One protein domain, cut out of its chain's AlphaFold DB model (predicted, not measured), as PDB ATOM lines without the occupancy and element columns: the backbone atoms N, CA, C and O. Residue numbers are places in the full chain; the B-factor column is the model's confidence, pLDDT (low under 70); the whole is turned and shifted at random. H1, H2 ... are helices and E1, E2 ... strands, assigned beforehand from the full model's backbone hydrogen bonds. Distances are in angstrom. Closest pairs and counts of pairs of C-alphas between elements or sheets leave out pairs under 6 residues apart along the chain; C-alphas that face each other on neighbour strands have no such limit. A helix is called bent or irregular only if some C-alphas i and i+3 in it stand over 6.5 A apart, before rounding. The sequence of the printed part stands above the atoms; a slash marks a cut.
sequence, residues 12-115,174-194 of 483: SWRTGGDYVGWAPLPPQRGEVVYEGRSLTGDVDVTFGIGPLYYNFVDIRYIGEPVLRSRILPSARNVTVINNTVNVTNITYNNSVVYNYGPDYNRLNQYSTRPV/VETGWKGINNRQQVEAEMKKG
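What this domain is: This is residues 12 to 115 and 174 to 194 of the 483 residues of an uncharacterized protein of Chthoniobacterales bacterium (UniProt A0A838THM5). A small three-stranded sheet, E1 E2 E3, lies in the middle, with helix H2 crossing one face of it; a second hairpin, E4 and E5, reaches off to one side, followed by helix H3, and the last helix, H4, lies off the sheet, next to H1 and H2. Long loops, residues 25 to 42 and 59 to 73, run between these parts, and named elements hold 54 of the 125 printed residues. Four named helices and five named strands follow in the order E1 E2 H1 E3 H2 E4 E5 H3 H4, of mixed class; both sheets, E1 - E2 - E3 and E4 - E5, are antiparallel. The whole is compact, with a radius of gyration of the C-alphas of 14.8 A and spans of 43 by 43 by 26 A.

How they stand to each other: E1, residues 12 to 16, and E2, residues 19 to 24, form an antiparallel hairpin at 170 degrees, with N 14 and O 21 at 2.9 A. E3, residues 55 to 58, is antiparallel to E2 at 163 degrees, with N 57 and O 20 at 2.9 A. H1, residues 43 to 46, only grazes this sheet with residues 43 to 44. H2, residues 74 to 81, is on the sheet at a height over the sheet of 9.3 A and runs across the strands, at 69 degrees to E2 on the local plane; the closest C-alphas of H2 and E3, Asn 77 and Phe 56, are 7.2 A apart. Residues 85 to 86 pair antiparallel with residues 14 to 15 of E1. E4, residues 89 to 93, and E5, residues 96 to 100, form an antiparallel hairpin at 158 degrees, with N 98 and O 91 at 2.8 A. H3, residues 104 to 110, touches no helix and is only just not on the sheet E1 E2 E3, with 4 pairs of C-alphas within 10 A. H4, residues 184 to 193, only just touches H2, with 3 pairs of C-alphas within 8 A, the closest being Ile 81 and Met 191 at 7.1 A; they run the same way at a steep tilt of 39 degrees. H4 also only just touches H1, with 3 such pairs, the closest being Val 45 and Lys 192 at 6.7 A. Every O i to N i+4 pair is within hydrogen-bond range in H3 and H4, 2 of 4 are in H2, and H1 is too short for such a pair.

Where its parts are: E1 begins at C-alpha 12, (173.785, 164.085, 142.748), and measures 13.9 A; E2 measures 17.1 A, H1 5.0 A and E3 10.4 A. H2, 11.1 A, is irregular: C-alphas 75 and 78 are 7.2 A apart. E4 measures 12.7 A, E5 12.4 A and H3 10.1 A. H4, 14.4 A, ends at C-alpha 193, (176.140, 176.967, 133.330).

The domain as a whole: The two C-alphas farthest apart, those of Gly 30 and Thr 112, are 43.3 A apart. Residues 116 to 173 are not printed, and C-alphas 115 and 174 are 35.3 A apart across the cut. The links E2 to H1 and E3 to H2 are long. Residues 28 to 36 are under 70 in pLDDT; the mean of the printed part is 89.8.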
ATOM      1  N   SER A  12     173.163 162.885 143.284       94.50
ATOM      2  CA  SER A  12     173.785 164.085 142.748       94.50
ATOM      3  C   SER A  12     174.190 164.993 143.904       94.50
ATOM      4  O   SER A  12     173.375 165.248 144.792       94.50
ATOM      5  N   TRP A  13     175.422 165.493 143.879       96.88
ATOM      6  CA  TRP A  13     175.955 166.457 144.833       96.88
ATOM      7  C   TRP A  13     175.985 167.863 144.248       96.88
ATOM      8  O   TRP A  13     176.451 168.060 143.129       96.88
ATOM      9  N   ARG A  14     175.587 168.855 145.045       97.06
ATOM     10  CA  ARG A  14     175.813 170.278 144.767       97.06
ATOM     11  C   ARG A  14     176.493 170.957 145.950       97.06
ATOM     12  O   ARG A  14     176.245 170.605 147.102       97.06
ATOM     13  N   THR A  15     177.344 171.937 145.675       97.25
ATOM     14  CA  THR A  15     177.988 172.767 146.705       97.25
ATOM     15  C   THR A  15     178.291 174.162 146.170       97.25
ATOM     16  O   THR A  15     178.439 174.347 144.961       97.25
ATOM     17  N   GLY A  16     178.344 175.158 147.048       95.94
ATOM     18  CA  GLY A  16     178.646 176.545 146.698       95.94
ATOM     19  C   GLY A  16     178.039 177.542 147.676       95.94
ATOM     20  O   GLY A  16     176.996 177.287 148.280       95.94
ATOM     21  N   GLY A  17     178.733 178.667 147.853       94.25
ATOM     22  CA  GLY A  17     178.439 179.621 148.917       94.25
ATOM     23  C   GLY A  17     178.452 178.904 150.262       94.25
ATOM     24  O   GLY A  17     179.365 178.124 150.548       94.25
ATOM     25  N   ASP A  18     177.378 179.091 151.017       96.06
ATOM     26  CA  ASP A  18     177.191 178.509 152.348       96.06
ATOM     27  C   ASP A  18     176.469 177.162 152.317       96.06
ATOM     28  O   ASP A  18     176.038 176.674 153.358       96.06
ATOM     29  N   TYR A  19     176.291 176.554 151.142       97.69
ATOM     30  CA  TYR A  19     175.392 175.418 150.977       97.69
ATOM     31  C   TYR A  19     176.091 174.177 150.441       97.69
ATOM     32  O   TYR A  19     176.938 174.224 149.546       97.69
ATOM     33  N   VAL A  20     175.643 173.035 150.948       97.81
ATOM     34  CA  VAL A  20     175.899 171.710 150.387       97.81
ATOM     35  C   VAL A  20     174.570 170.976 150.291       97.81
ATOM     36  O   VAL A  20     173.715 171.098 151.172       97.81
ATOM     37  N   GLY A  21     174.361 170.232 149.211       97.38
ATOM     38  CA  GLY A  21     173.122 169.497 149.024       97.38
ATOM     39  C   GLY A  21     173.263 168.241 148.193       97.38
ATOM     40  O   GLY A  21     174.219 168.069 147.436       97.38
ATOM     41  N   TRP A  22     172.279 167.365 148.357       97.25
ATOM     42  CA  TRP A  22     172.205 166.087 147.668       97.25
ATOM     43  C   TRP A  22     170.787 165.795 147.181       97.25
ATOM     44  O   TRP A  22     169.802 166.114 147.853       97.25
ATOM     45  N   ALA A  23     170.688 165.144 146.026       95.75
ATOM     46  CA  ALA A  23     169.440 164.626 145.479       95.75
ATOM     47  C   ALA A  23     169.621 163.153 145.081       95.75
ATOM     48  O   ALA A  23     170.601 162.839 144.402       95.75
ATOM     49  N   PRO A  24     168.722 162.233 145.470       92.06
ATOM     50  CA  PRO A  24     168.794 160.842 145.031       92.06
ATOM     51  C   PRO A  24     168.744 160.719 143.506       92.06
ATOM     52  O   PRO A  24     167.902 161.344 142.859       92.06
ATOM     53  N   LEU A  25     169.605 159.879 142.930       89.00
ATOM     54  CA  LEU A  25     169.570 159.618 141.493       89.00
ATOM     55  C   LEU A  25     168.332 158.777 141.130       89.00
ATOM     56  O   LEU A  25     168.119 157.696 141.706       89.00
ATOM     57  N   PRO A  26     167.501 159.230 140.172       80.00
ATOM     58  CA  PRO A  26     166.277 158.526 139.828       80.00
ATOM     59  C   PRO A  26     166.582 157.167 139.172       80.00
ATOM     60  O   PRO A  26     167.635 156.959 138.565       80.00
ATOM     61  N   PRO A  27     165.687 156.173 139.285       70.94
ATOM     62  CA  PRO A  27     165.758 154.996 138.423       70.94
ATOM     63  C   PRO A  27     165.528 155.432 136.969       70.94
ATOM     64  O   PRO A  27     164.499 156.034 136.665       70.94
ATOM     65  N   GLN A  28     166.471 155.155 136.067       66.12
ATOM     66  CA  GLN A  28     166.288 155.494 134.657       66.12
ATOM     67  C   GLN A  28     165.325 154.507 133.988       66.12
ATOM     68  O   GLN A  28     165.297 153.318 134.317       66.12
ATOM     69  N   ARG A  29     164.494 155.002 133.062       54.16
ATOM     70  CA  ARG A  29     163.583 154.159 132.280       54.16
ATOM     71  C   ARG A  29     164.383 153.352 131.259       54.16
ATOM     72  O   ARG A  29     165.025 153.936 130.398       54.16
ATOM     73  N   GLY A  30     164.259 152.030 131.313       53.12
ATOM     74  CA  GLY A  30     164.490 151.154 130.160       53.12
ATOM     75  C   GLY A  30     165.834 150.431 130.094       53.12
ATOM     76  O   GLY A  30     165.865 149.341 129.534       53.12
ATOM     77  N   GLU A  31     166.900 150.937 130.712       48.91
ATOM     78  CA  GLU A  31     168.214 150.282 130.675       48.91
ATOM     79  C   GLU A  31     169.030 150.637 131.925       48.91
ATOM     80  O   GLU A  31     168.875 151.725 132.485       48.91
ATOM     81  N   VAL A  32     169.850 149.709 132.427       50.44
ATOM     82  CA  VAL A  32     170.697 149.948 133.605       50.44
ATOM     83  C   VAL A  32     171.861 150.845 133.174       50.44
ATOM     84  O   VAL A  32     172.926 150.374 132.807       50.44
ATOM     85  N   VAL A  33     171.640 152.162 133.188       54.78
ATOM     86  CA  VAL A  33     172.611 153.180 132.729       54.78
ATOM     87  C   VAL A  33     173.850 153.275 133.636       54.78
ATOM     88  O   VAL A  33     174.877 153.821 133.241       54.78
ATOM     89  N   TYR A  34     173.770 152.711 134.842       63.06
ATOM     90  CA  TYR A  34     174.779 152.851 135.890       63.06
ATOM     91  C   TYR A  34     175.888 151.787 135.861       63.06
ATOM     92  O   TYR A  34     176.804 151.873 136.666       63.06
ATOM     93  N   GLU A  35     175.842 150.793 134.969       65.38
ATOM     94  CA  GLU A  35     176.876 149.747 134.897       65.38
ATOM     95  C   GLU A  35     178.152 150.309 134.229       65.38
ATOM     96  O   GLU A  35     178.246 150.412 133.005       65.38
ATOM     97  N   GLY A  36     179.129 150.723 135.045       67.06
ATOM     98  CA  GLY A  36     180.486 151.092 134.608       67.06
ATOM     99  C   GLY A  36     180.672 152.487 133.990       67.06
ATOM    100  O   GLY A  36     181.778 152.815 133.556       67.06
ATOM    101  N   ARG A  37     179.634 153.332 133.938       76.75
ATOM    102  CA  ARG A  37     179.729 154.703 133.395       76.75
ATOM    103  C   ARG A  37     179.937 155.726 134.496       76.75
ATOM    104  O   ARG A  37     179.092 155.862 135.373       76.75
ATOM    105  N   SER A  38     181.012 156.507 134.396       82.38
ATOM    106  CA  SER A  38     181.243 157.603 135.341       82.38
ATOM    107  C   SER A  38     180.126 158.649 135.253       82.38
ATOM    108  O   SER A  38     179.735 159.038 134.152       82.38
ATOM    109  N   LEU A  39     179.625 159.108 136.403       85.19
ATOM    110  CA  LEU A  39     178.622 160.171 136.503       85.19
ATOM    111  C   LEU A  39     179.272 161.433 137.057       85.19
ATOM    112  O   LEU A  39     179.829 161.417 138.155       85.19
ATOM    113  N   THR A  40     179.178 162.519 136.301       86.75
ATOM    114  CA  THR A  40     179.943 163.747 136.540       86.75
ATOM    115  C   THR A  40     179.043 164.952 136.844       86.75
ATOM    116  O   THR A  40     177.855 164.801 137.145       86.75
ATOM    117  N   GLY A  41     179.612 166.162 136.813       85.56
ATOM    118  CA  GLY A  41     178.986 167.419 137.243       85.56
ATOM    119  C   GLY A  41     177.749 167.884 136.459       85.56
ATOM    120  O   GLY A  41     177.237 168.955 136.741       85.56
ATOM    121  N   ASP A  42     177.247 167.107 135.503       87.88
ATOM    122  CA  ASP A  42     176.052 167.381 134.699       87.88
ATOM    123  C   ASP A  42     174.877 166.436 135.022       87.88
ATOM    124  O   ASP A  42     173.806 166.532 134.421       87.88
ATOM    125  N   VAL A  43     175.056 165.511 135.977       89.12
ATOM    126  CA  VAL A  43     174.089 164.433 136.254       89.12
ATOM    127  C   VAL A  43     172.681 164.946 136.592       89.12
ATOM    128  O   VAL A  43     171.686 164.312 136.271       89.12
ATOM    129  N   ASP A  44     172.541 166.104 137.219       91.56
ATOM    130  CA  ASP A  44     171.229 166.647 137.565       91.56
ATOM    131  C   ASP A  44     170.470 167.169 136.350       91.56
ATOM    132  O   ASP A  44     169.269 166.935 136.234       91.56
ATOM    133  N   VAL A  45     171.168 167.773 135.394       91.62
ATOM    134  CA  VAL A  45     170.601 168.145 134.098       91.62
ATOM    135  C   VAL A  45     170.264 166.896 133.285       91.62
ATOM    136  O   VAL A  45     169.133 166.754 132.819       91.62
ATOM    137  N   THR A  46     171.212 165.966 133.155       89.38
ATOM    138  CA  THR A  46     171.070 164.749 132.338       89.38
ATOM    139  C   THR A  46     169.927 163.854 132.823       89.38
ATOM    140  O   THR A  46     169.196 163.278 132.018       89.38
ATOM    141  N   PHE A  47     169.710 163.784 134.138       87.50
ATOM    142  CA  PHE A  47     168.618 163.016 134.741       87.50
ATOM    143  C   PHE A  47     167.363 163.857 135.026       87.50
ATOM    144  O   PHE A  47     166.383 163.335 135.565       87.50
ATOM    145  N   GLY A  48     167.364 165.143 134.666       90.94
ATOM    146  CA  GLY A  48     166.235 166.049 134.861       90.94
ATOM    147  C   GLY A  48     165.845 166.246 136.328       90.94
ATOM    148  O   GLY A  48     164.661 166.439 136.609       90.94
ATOM    149  N   ILE A  49     166.813 166.180 137.244       93.38
ATOM    150  CA  ILE A  49     166.648 166.373 138.687       93.38
ATOM    151  C   ILE A  49     166.414 167.856 138.964       93.38
ATOM    152  O   ILE A  49     167.282 168.698 138.755       93.38
ATOM    153  N   GLY A  50     165.220 168.175 139.435       95.12
ATOM    154  CA  GLY A  50     164.784 169.525 139.722       95.12
ATOM    155  C   GLY A  50     165.050 169.961 141.160       95.12
ATOM    156  O   GLY A  50     165.298 169.132 142.043       95.12
ATOM    157  N   PRO A  51     164.946 171.273 141.427       96.50
ATOM    158  CA  PRO A  51     165.197 171.858 142.736       96.50
ATOM    159  C   PRO A  51     164.483 171.183 143.903       96.50
ATOM    160  O   PRO A  51     165.080 171.041 144.965       96.50
ATOM    161  N   LEU A  52     163.241 170.724 143.737       95.81
ATOM    162  CA  LEU A  52     162.467 170.151 144.845       95.81
ATOM    163  C   LEU A  52     162.936 168.751 145.277       95.81
ATOM    164  O   LEU A  52     162.488 168.264 146.310       95.81
ATOM    165  N   TYR A  53     163.837 168.113 144.525       95.06
ATOM    166  CA  TYR A  53     164.452 166.832 144.903       95.06
ATOM    167  C   TYR A  53     165.733 166.986 145.718       95.06
ATOM    168  O   TYR A  53     166.175 166.028 146.359       95.06
ATOM    169  N   TYR A  54     166.323 168.181 145.723       97.19
ATOM    170  CA  TYR A  54     167.496 168.452 146.534       97.19
ATOM    171  C   TYR A  54     167.136 168.663 147.999       97.19
ATOM    172  O   TYR A  54     166.202 169.386 148.348       97.19
ATOM    173  N   ASN A  55     167.963 168.089 148.862       97.62
ATOM    174  CA  ASN A  55     168.058 168.462 150.263       97.62
ATOM    175  C   ASN A  55     169.307 169.322 150.407       97.62
ATOM    176  O   ASN A  55     170.402 168.853 150.102       97.62
ATOM    177  N   PHE A  56     169.142 170.563 150.851       98.44
ATOM    178  CA  PHE A  56     170.257 171.459 151.134       98.44
ATOM    179  C   PHE A  56     170.387 171.677 152.630       98.44
ATOM    180  O   PHE A  56     169.386 171.785 153.336       98.44
ATOM    181  N   VAL A  57     171.622 171.790 153.093       98.25
ATOM    182  CA  VAL A  57     171.955 172.259 154.434       98.25
ATOM    183  C   VAL A  57     172.966 173.386 154.319       98.25
ATOM    184  O   VAL A  57     173.702 173.494 153.334       98.25
ATOM    185  N   ASP A  58     173.017 174.210 155.354       97.50
ATOM    186  CA  ASP A  58     174.138 175.117 155.539       97.50
ATOM    187  C   ASP A  58     175.412 174.307 155.842       97.50
ATOM    188  O   ASP A  58     175.401 173.389 156.673       97.50
ATOM    189  N   ILE A  59     176.512 174.632 155.166       97.06
ATOM    190  CA  ILE A  59     177.801 173.943 155.269       97.06
ATOM    191  C   ILE A  59     178.350 173.962 156.704       97.06
ATOM    192  O   ILE A  59     179.067 173.040 157.093       97.06
ATOM    193  N   ARG A  60     177.942 174.927 157.541       96.69
ATOM    194  CA  ARG A  60     178.269 174.969 158.977       96.69
ATOM    195  C   ARG A  60     177.786 173.742 159.736       96.69
ATOM    196  O   ARG A  60     178.389 173.389 160.750       96.69
ATOM    197  N   TYR A  61     176.713 173.102 159.281       97.00
ATOM    198  CA  TYR A  61     176.061 172.010 159.998       97.00
ATOM    199  C   TYR A  61     176.275 170.637 159.359       97.00
ATOM    200  O   TYR A  61     175.789 169.653 159.903       97.00
ATOM    201  N   ILE A  62     177.018 170.527 158.251       95.81
ATOM    202  CA  ILE A  62     177.195 169.245 157.543       95.81
ATOM    203  C   ILE A  62     177.845 168.155 158.412       95.81
ATOM    204  O   ILE A  62     177.569 166.975 158.223       95.81
ATOM    205  N   GLY A  63     178.680 168.539 159.383       94.19
ATOM    206  CA  GLY A  63     179.290 167.625 160.353       94.19
ATOM    207  C   GLY A  63     178.409 167.284 161.563       94.19
ATOM    208  O   GLY A  63     178.893 166.652 162.506       94.19
ATOM    209  N   GLU A  64     177.150 167.727 161.612       94.69
ATOM    210  CA  GLU A  64     176.234 167.334 162.685       94.69
ATOM    211  C   GLU A  64     175.780 165.870 162.544       94.69
ATOM    212  O   GLU A  64     175.531 165.396 161.438       94.69
ATOM    213  N   PRO A  65     175.609 165.140 163.663       89.50
ATOM    214  CA  PRO A  65     175.197 163.736 163.628       89.50
ATOM    215  C   PRO A  65     173.766 163.538 163.104       89.50
ATOM    216  O   PRO A  65     173.417 162.448 162.656       89.50
ATOM    217  N   VAL A  66     172.924 164.576 163.177       91.88
ATOM    218  CA  VAL A  66     171.535 164.553 162.710       91.88
ATOM    219  C   VAL A  66     171.251 165.823 161.917       91.88
ATOM    220  O   VAL A  66     171.128 166.900 162.485       91.88
ATOM    221  N   LEU A  67     171.077 165.686 160.602       94.81
ATOM    222  CA  LEU A  67     170.839 166.824 159.705       94.81
ATOM    223  C   LEU A  67     169.360 167.206 159.560       94.81
ATOM    224  O   LEU A  67     169.055 168.211 158.928       94.81
ATOM    225  N   ARG A  68     168.419 166.437 160.127       95.06
ATOM    226  CA  ARG A  68     166.972 166.589 159.862       95.06
ATOM    227  C   ARG A  68     166.441 168.003 160.124       95.06
ATOM    228  O   ARG A  68     165.642 168.493 159.341       95.06
ATOM    229  N   SER A  69     166.882 168.647 161.201       95.88
ATOM    230  CA  SER A  69     166.500 170.024 161.556       95.88
ATOM    231  C   SER A  69     167.318 171.097 160.829       95.88
ATOM    232  O   SER A  69     167.039 172.284 160.976       95.88
ATOM    233  N   ARG A  70     168.344 170.696 160.070       97.25
ATOM    234  CA  ARG A  70     169.252 171.573 159.319       97.25
ATOM    235  C   ARG A  70     168.923 171.631 157.833       97.25
ATOM    236  O   ARG A  70     169.453 172.499 157.141       97.25
ATOM    237  N   ILE A  71     168.066 170.726 157.351       97.75
ATOM    238  CA  ILE A  71     167.572 170.739 155.975       97.75
ATOM    239  C   ILE A  71     166.758 172.015 155.764       97.75
ATOM    240  O   ILE A  71     165.811 172.301 156.498       97.75
ATOM    241  N   LEU A  72     167.152 172.789 154.757       97.69
ATOM    242  CA  LEU A  72     166.478 174.020 154.384       97.69
ATOM    243  C   LEU A  72     165.072 173.726 153.840       97.69
ATOM    244  O   LEU A  72     164.858 172.697 153.195       97.69
ATOM    245  N   PRO A  73     164.110 174.646 154.030       96.88
ATOM    246  CA  PRO A  73     162.807 174.542 153.388       96.88
ATOM    247  C   PRO A  73     162.938 174.472 151.862       96.88
ATOM    248  O   PRO A  73     163.656 175.276 151.265       96.88
ATOM    249  N   SER A  74     162.178 173.577 151.223       94.38
ATOM    250  CA  SER A  74     162.229 173.340 149.770       94.38
ATOM    251  C   SER A  74     161.956 174.591 148.926       94.38
ATOM    252  O   SER A  74     162.490 174.721 147.826       94.38
ATOM    253  N   ALA A  75     161.197 175.554 149.459       94.75
ATOM    254  CA  ALA A  75     160.953 176.855 148.833       94.75
ATOM    255  C   ALA A  75     162.244 177.644 148.533       94.75
ATOM    256  O   ALA A  75     162.261 178.466 147.621       94.75
ATOM    257  N   ARG A  76     163.344 177.384 149.259       96.25
ATOM    258  CA  ARG A  76     164.647 178.034 149.038       96.25
ATOM    259  C   ARG A  76     165.495 177.351 147.964       96.25
ATOM    260  O   ARG A  76     166.485 177.935 147.526       96.25
ATOM    261  N   ASN A  77     165.139 176.141 147.527       96.69
ATOM    262  CA  ASN A  77     166.018 175.310 146.702       96.69
ATOM    263  C   ASN A  77     166.365 175.949 145.352       96.69
ATOM    264  O   ASN A  77     167.486 175.778 144.888       96.69
ATOM    265  N   VAL A  78     165.452 176.717 144.744       96.25
ATOM    266  CA  VAL A  78     165.731 177.444 143.490       96.25
ATOM    267  C   VAL A  78     166.851 178.469 143.696       96.25
ATOM    268  O   VAL A  78     167.833 178.479 142.959       96.25
ATOM    269  N   THR A  79     166.755 179.284 144.749       95.62
ATOM    270  CA  THR A  79     167.787 180.270 145.100       95.62
ATOM    271  C   THR A  79     169.119 179.603 145.433       95.62
ATOM    272  O   THR A  79     170.173 180.101 145.044       95.62
ATOM    273  N   VAL A  80     169.091 178.471 146.141       96.69
ATOM    274  CA  VAL A  80     170.312 177.731 146.490       96.69
ATOM    275  C   VAL A  80     170.943 177.087 145.252       96.69
ATOM    276  O   VAL A  80     172.163 177.124 145.099       96.69
ATOM    277  N   ILE A  81     170.150 176.566 144.313       95.94
ATOM    278  CA  ILE A  81     170.665 176.014 143.053       95.94
ATOM    279  C   ILE A  81     171.430 177.056 142.241       95.94
ATOM    280  O   ILE A  81     172.527 176.754 141.779       95.94
ATOM    281  N   ASN A  82     170.931 178.292 142.174       94.38
ATOM    282  CA  ASN A  82     171.609 179.401 141.487       94.38
ATOM    283  C   ASN A  82     172.929 179.832 142.173       94.38
ATOM    284  O   ASN A  82     173.729 180.590 141.619       94.38
ATOM    285  N   ASN A  83     173.173 179.368 143.401       94.62
ATOM    286  CA  ASN A  83     174.374 179.663 144.186       94.62
ATOM    287  C   ASN A  83     175.281 178.453 144.416       94.62
ATOM    288  O   ASN A  83     176.308 178.570 145.080       94.62
ATOM    289  N   THR A  84     174.937 177.313 143.833       96.50
ATOM    290  CA  THR A  84     175.710 176.078 143.936       96.50
ATOM    291  C   THR A  84     176.045 175.570 142.546       96.50
ATOM    292  O   THR A  84     175.408 175.945 141.566       96.50
ATOM    293  N   VAL A  85     177.031 174.688 142.455       96.62
ATOM    294  CA  VAL A  85     177.348 173.934 141.239       96.62
ATOM    295  C   VAL A  85     177.304 172.449 141.558       96.62
ATOM    296  O   VAL A  85     177.510 172.049 142.709       96.62
ATOM    297  N   ASN A  86     176.990 171.631 140.561       96.69
ATOM    298  CA  ASN A  86     177.007 170.185 140.713       96.69
ATOM    299  C   ASN A  86     178.459 169.690 140.708       96.69
ATOM    300  O   ASN A  86     179.245 170.041 139.840       96.69
ATOM    301  N   VAL A  87     178.815 168.915 141.728       96.25
ATOM    302  CA  VAL A  87     180.169 168.383 141.964       96.25
ATOM    303  C   VAL A  87     180.156 166.860 142.062       96.25
ATOM    304  O   VAL A  87     181.015 166.254 142.698       96.25
ATOM    305  N   THR A  88     179.136 166.227 141.485       94.50
ATOM    306  CA  THR A  88     179.027 164.769 141.456       94.50
ATOM    307  C   THR A  88     180.208 164.187 140.693       94.50
ATOM    308  O   THR A  88     180.534 164.648 139.601       94.50
ATOM    309  N   ASN A  89     180.840 163.168 141.269       92.00
ATOM    310  CA  ASN A  89     181.909 162.433 140.613       92.00
ATOM    311  C   ASN A  89     181.862 160.967 141.063       92.00
ATOM    312  O   ASN A  89     182.556 160.543 141.985       92.00
ATOM    313  N   ILE A  90     180.972 160.198 140.448       89.75
ATOM    314  CA  ILE A  90     180.851 158.763 140.696       89.75
ATOM    315  C   ILE A  90     181.696 158.058 139.644       89.75
ATOM    316  O   ILE A  90     181.415 158.160 138.453       89.75
ATOM    317  N   THR A  91     182.740 157.365 140.086       87.69
ATOM    318  CA  THR A  91     183.714 156.702 139.207       87.69
ATOM    319  C   THR A  91     183.875 155.241 139.572       87.69
ATOM    320  O   THR A  91     183.598 154.829 140.701       87.69
ATOM    321  N   TYR A  92     184.409 154.477 138.631       83.94
ATOM    322  CA  TYR A  92     184.591 153.041 138.748       83.94
ATOM    323  C   TYR A  92     186.079 152.738 138.712       83.94
ATOM    324  O   TYR A  92     186.806 153.250 137.863       83.94
ATOM    325  N   ASN A  93     186.527 151.895 139.632       80.94
ATOM    326  CA  ASN A  93     187.827 151.255 139.529       80.94
ATOM    327  C   ASN A  93     187.617 149.765 139.795       80.94
ATOM    328  O   ASN A  93     187.290 149.360 140.915       80.94
ATOM    329  N   ASN A  94     187.746 148.968 138.734       78.25
ATOM    330  CA  ASN A  94     187.347 147.563 138.704       78.25
ATOM    331  C   ASN A  94     185.887 147.399 139.176       78.25
ATOM    332  O   ASN A  94     185.000 148.091 138.688       78.25
ATOM    333  N   SER A  95     185.637 146.522 140.150       75.56
ATOM    334  CA  SER A  95     184.311 146.266 140.737       75.56
ATOM    335  C   SER A  95     183.976 147.178 141.932       75.56
ATOM    336  O   SER A  95     183.109 146.854 142.749       75.56
ATOM    337  N   VAL A  96     184.713 148.279 142.118       79.12
ATOM    338  CA  VAL A  96     184.534 149.196 143.247       79.12
ATOM    339  C   VAL A  96     184.025 150.541 142.741       79.12
ATOM    340  O   VAL A  96     184.749 151.286 142.081       79.12
ATOM    341  N   VAL A  97     182.789 150.871 143.118       83.75
ATOM    342  CA  VAL A  97     182.217 152.209 142.931       83.75
ATOM    343  C   VAL A  97     182.801 153.180 143.956       83.75
ATOM    344  O   VAL A  97     182.697 152.959 145.168       83.75
ATOM    345  N   TYR A  98     183.353 154.285 143.465       86.94
ATOM    346  CA  TYR A  98     183.787 155.430 144.257       86.94
ATOM    347  C   TYR A  98     182.783 156.563 144.081       86.94
ATOM    348  O   TYR A  98     182.593 157.066 142.979       86.94
ATOM    349  N   ASN A  99     182.143 156.961 145.178       87.25
ATOM    350  CA  ASN A  99     181.163 158.041 145.202       87.25
ATOM    351  C   ASN A  99     181.829 159.313 145.723       87.25
ATOM    352  O   ASN A  99     181.750 159.605 146.917       87.25
ATOM    353  N   TYR A 100     182.524 160.036 144.846       90.44
ATOM    354  CA  TYR A 100     183.057 161.348 145.192       90.44
ATOM    355  C   TYR A 100     181.977 162.428 145.066       90.44
ATOM    356  O   TYR A 100     180.915 162.246 144.460       90.44
ATOM    357  N   GLY A 101     182.261 163.567 145.681       91.50
ATOM    358  CA  GLY A 101     181.348 164.691 145.787       91.50
ATOM    359  C   GLY A 101     182.103 165.940 146.240       91.50
ATOM    360  O   GLY A 101     183.236 166.147 145.807       91.50
ATOM    361  N   PRO A 102     181.516 166.764 147.125       93.44
ATOM    362  CA  PRO A 102     182.165 167.970 147.614       93.44
ATOM    363  C   PRO A 102     183.507 167.667 148.293       93.44
ATOM    364  O   PRO A 102     183.653 166.651 148.974       93.44
ATOM    365  N   ASP A 103     184.467 168.581 148.142       92.19
ATOM    366  CA  ASP A 103     185.794 168.439 148.744       92.19
ATOM    367  C   ASP A 103     185.716 168.316 150.275       92.19
ATOM    368  O   ASP A 103     185.196 169.197 150.969       92.19
ATOM    369  N   TYR A 104     186.274 167.225 150.807       92.88
ATOM    370  CA  TYR A 104     186.260 166.921 152.238       92.88
ATOM    371  C   TYR A 104     186.940 168.015 153.063       92.88
ATOM    372  O   TYR A 104     186.407 168.430 154.093       92.88
ATOM    373  N   ASN A 105     188.106 168.489 152.615       93.25
ATOM    374  CA  ASN A 105     188.884 169.465 153.372       93.25
ATOM    375  C   ASN A 105     188.115 170.781 153.503       93.25
ATOM    376  O   ASN A 105     188.035 171.337 154.597       93.25
ATOM    377  N   ARG A 106     187.474 171.231 152.424       92.69
ATOM    378  CA  ARG A 106     186.588 172.390 152.409       92.69
ATOM    379  C   ARG A 106     185.377 172.189 153.316       92.69
ATOM    380  O   ARG A 106     185.099 173.064 154.132       92.69
ATOM    381  N   LEU A 107     184.678 171.055 153.228       94.69
ATOM    382  CA  LEU A 107     183.547 170.780 154.123       94.69
ATOM    383  C   LEU A 107     183.975 170.836 155.595       94.69
ATOM    384  O   LEU A 107     183.349 171.523 156.397       94.69
ATOM    385  N   ASN A 108     185.070 170.166 155.953       95.06
ATOM    386  CA  ASN A 108     185.576 170.130 157.324       95.06
ATOM    387  C   ASN A 108     186.043 171.512 157.815       95.06
ATOM    388  O   ASN A 108     185.849 171.867 158.979       95.06
ATOM    389  N   GLN A 109     186.631 172.311 156.921       94.88
ATOM    390  CA  GLN A 109     187.104 173.662 157.205       94.88
ATOM    391  C   GLN A 109     185.962 174.622 157.573       94.88
ATOM    392  O   GLN A 109     186.143 175.460 158.456       94.88
ATOM    393  N   TYR A 110     184.794 174.500 156.938       95.81
ATOM    394  CA  TYR A 110     183.646 175.386 157.180       95.81
ATOM    395  C   TYR A 110     182.575 174.789 158.104       95.81
ATOM    396  O   TYR A 110     181.740 175.523 158.632       95.81
ATOM    397  N   SER A 111     182.622 173.483 158.371       95.94
ATOM    398  CA  SER A 111     181.740 172.827 159.335       95.94
ATOM    399  C   SER A 111     182.106 173.185 160.776       95.94
ATOM    400  O   SER A 111     183.260 173.062 161.198       95.94
ATOM    401  N   THR A 112     181.103 173.547 161.578       94.81
ATOM    402  CA  THR A 112     181.241 173.827 163.020       94.81
ATOM    403  C   THR A 112     181.748 172.608 163.788       94.81
ATOM    404  O   THR A 112     182.594 172.717 164.676       94.81
ATOM    405  N   ARG A 113     181.311 171.409 163.391       94.25
ATOM    406  CA  ARG A 113     181.781 170.132 163.941       94.25
ATOM    407  C   ARG A 113     182.745 169.453 162.968       94.25
ATOM    408  O   ARG A 113     182.486 169.500 161.765       94.25
ATOM    409  N   PRO A 114     183.835 168.829 163.454       92.12
ATOM    410  CA  PRO A 114     184.732 168.093 162.575       92.12
ATOM    411  C   PRO A 114     183.959 167.027 161.799       92.12
ATOM    412  O   PRO A 114     183.218 166.247 162.400       92.12
ATOM    413  N   VAL A 115     184.140 166.994 160.481       91.88
ATOM    414  CA  VAL A 115     183.624 165.907 159.646       91.88
ATOM    415  C   VAL A 115     184.549 164.718 159.856       91.88
ATOM    416  O   VAL A 115     185.747 164.825 159.628       91.88
ATOM    417  N   VAL A 174     156.312 160.709 135.689       79.56
ATOM    418  CA  VAL A 174     157.385 160.649 136.687       79.56
ATOM    419  C   VAL A 174     157.655 162.076 137.124       79.56
ATOM    420  O   VAL A 174     158.000 162.919 136.302       79.56
ATOM    421  N   GLU A 175     157.444 162.344 138.407       86.31
ATOM    422  CA  GLU A 175     157.853 163.603 139.015       86.31
ATOM    423  C   GLU A 175     159.388 163.581 139.156       86.31
ATOM    424  O   GLU A 175     159.964 162.546 139.512       86.31
ATOM    425  N   THR A 176     160.058 164.678 138.798       88.38
ATOM    426  CA  THR A 176     161.525 164.785 138.848       88.38
ATOM    427  C   THR A 176     162.020 166.035 139.577       88.38
ATOM    428  O   THR A 176     163.106 166.511 139.301       88.38
ATOM    429  N   GLY A 177     161.250 166.590 140.504       91.69
ATOM    430  CA  GLY A 177     161.579 167.747 141.335       91.69
ATOM    431  C   GLY A 177     161.221 169.100 140.720       91.69
ATOM    432  O   GLY A 177     161.733 170.124 141.176       91.69
ATOM    433  N   TRP A 178     160.376 169.122 139.685       93.31
ATOM    434  CA  TRP A 178     160.016 170.333 138.928       93.31
ATOM    435  C   TRP A 178     158.563 170.767 139.106       93.31
ATOM    436  O   TRP A 178     158.190 171.855 138.661       93.31
ATOM    437  N   LYS A 179     157.715 169.936 139.721       92.56
ATOM    438  CA  LYS A 179     156.297 170.255 139.899       92.56
ATOM    439  C   LYS A 179     156.129 171.523 140.747       92.56
ATOM    440  O   LYS A 179     156.475 171.533 141.920       92.56
ATOM    441  N   GLY A 180     155.547 172.570 140.160       88.94
ATOM    442  CA  GLY A 180     155.307 173.857 140.830       88.94
ATOM    443  C   GLY A 180     156.401 174.913 140.629       88.94
ATOM    444  O   GLY A 180     156.319 175.980 141.226       88.94
ATOM    445  N   ILE A 181     157.410 174.650 139.789       92.31
ATOM    446  CA  ILE A 181     158.436 175.639 139.430       92.31
ATOM    447  C   ILE A 181     158.034 176.352 138.137       92.31
ATOM    448  O   ILE A 181     158.123 175.785 137.047       92.31
ATOM    449  N   ASN A 182     157.622 177.614 138.256       90.56
ATOM    450  CA  ASN A 182     157.084 178.398 137.137       90.56
ATOM    451  C   ASN A 182     158.152 178.795 136.100       90.56
ATOM    452  O   ASN A 182     157.855 178.912 134.917       90.56
ATOM    453  N   ASN A 183     159.407 178.964 136.519       91.88
ATOM    454  CA  ASN A 183     160.525 179.411 135.683       91.88
ATOM    455  C   ASN A 183     161.516 178.282 135.349       91.88
ATOM    456  O   ASN A 183     162.726 178.503 135.276       91.88
ATOM    457  N   ARG A 184     161.012 177.060 135.129       93.38
ATOM    458  CA  ARG A 184     161.832 175.857 134.901       93.38
ATOM    459  C   ARG A 184     162.958 176.059 133.883       93.38
ATOM    460  O   ARG A 184     164.094 175.715 134.179       93.38
ATOM    461  N   GLN A 185     162.656 176.616 132.709       93.19
ATOM    462  CA  GLN A 185     163.638 176.778 131.625       93.19
ATOM    463  C   GLN A 185     164.830 177.648 132.042       93.19
ATOM    464  O   GLN A 185     165.968 177.336 131.708       93.19
ATOM    465  N   GLN A 186     164.570 178.716 132.801       93.94
ATOM    466  CA  GLN A 186     165.611 179.609 133.305       93.94
ATOM    467  C   GLN A 186     166.476 178.894 134.346       93.94
ATOM    468  O   GLN A 186     167.697 178.905 134.234       93.94
ATOM    469  N   VAL A 187     165.853 178.214 135.313       94.06
ATOM    470  CA  VAL A 187     166.577 177.474 136.361       94.06
ATOM    471  C   VAL A 187     167.426 176.355 135.757       94.06
ATOM    472  O   VAL A 187     168.584 176.191 136.122       94.06
ATOM    473  N   GLU A 188     166.889 175.612 134.791       94.31
ATOM    474  CA  GLU A 188     167.624 174.552 134.098       94.31
ATOM    475  C   GLU A 188     168.803 175.109 133.279       94.31
ATOM    476  O   GLU A 188     169.872 174.500 133.237       94.31
ATOM    477  N   ALA A 189     168.643 176.281 132.656       93.44
ATOM    478  CA  ALA A 189     169.735 176.962 131.965       93.44
ATOM    479  C   ALA A 189     170.843 177.405 132.934       93.44
ATOM    480  O   ALA A 189     172.017 177.241 132.615       93.44
ATOM    481  N   GLU A 190     170.499 177.908 134.122       92.00
ATOM    482  CA  GLU A 190     171.483 178.238 135.162       92.00
ATOM    483  C   GLU A 190     172.198 176.990 135.695       92.00
ATOM    484  O   GLU A 190     173.417 176.996 135.858       92.00
ATOM    485  N   MET A 191     171.480 175.877 135.881       94.06
ATOM    486  CA  MET A 191     172.092 174.601 136.268       94.06
ATOM    487  C   MET A 191     173.132 174.126 135.246       94.06
ATOM    488  O   MET A 191     174.197 173.667 135.652       94.06
ATOM    489  N   LYS A 192     172.862 174.295 133.943       93.06
ATOM    490  CA  LYS A 192     173.785 173.947 132.844       93.06
ATOM    491  C   LYS A 192     175.046 174.811 132.795       93.06
ATOM    492  O   LYS A 192     176.058 174.362 132.269       93.06
ATOM    493  N   LYS A 193     174.992 176.044 133.307       90.12
ATOM    494  CA  LYS A 193     176.140 176.967 133.330       90.12
ATOM    495  C   LYS A 193     177.125 176.683 134.464       90.12
ATOM    496  O   LYS A 193     178.228 177.221 134.441       90.12
ATOM    497  N   GLY A 194     176.725 175.912 135.475       86.19
ATOM    498  CA  GLY A 194     177.557 175.653 136.646       86.19
ATOM    499  C   GLY A 194     178.855 174.934 136.278       86.19
ATOM    500  O   GLY A 194     178.817 173.844 135.720       86.19
TER     501      GLY A 194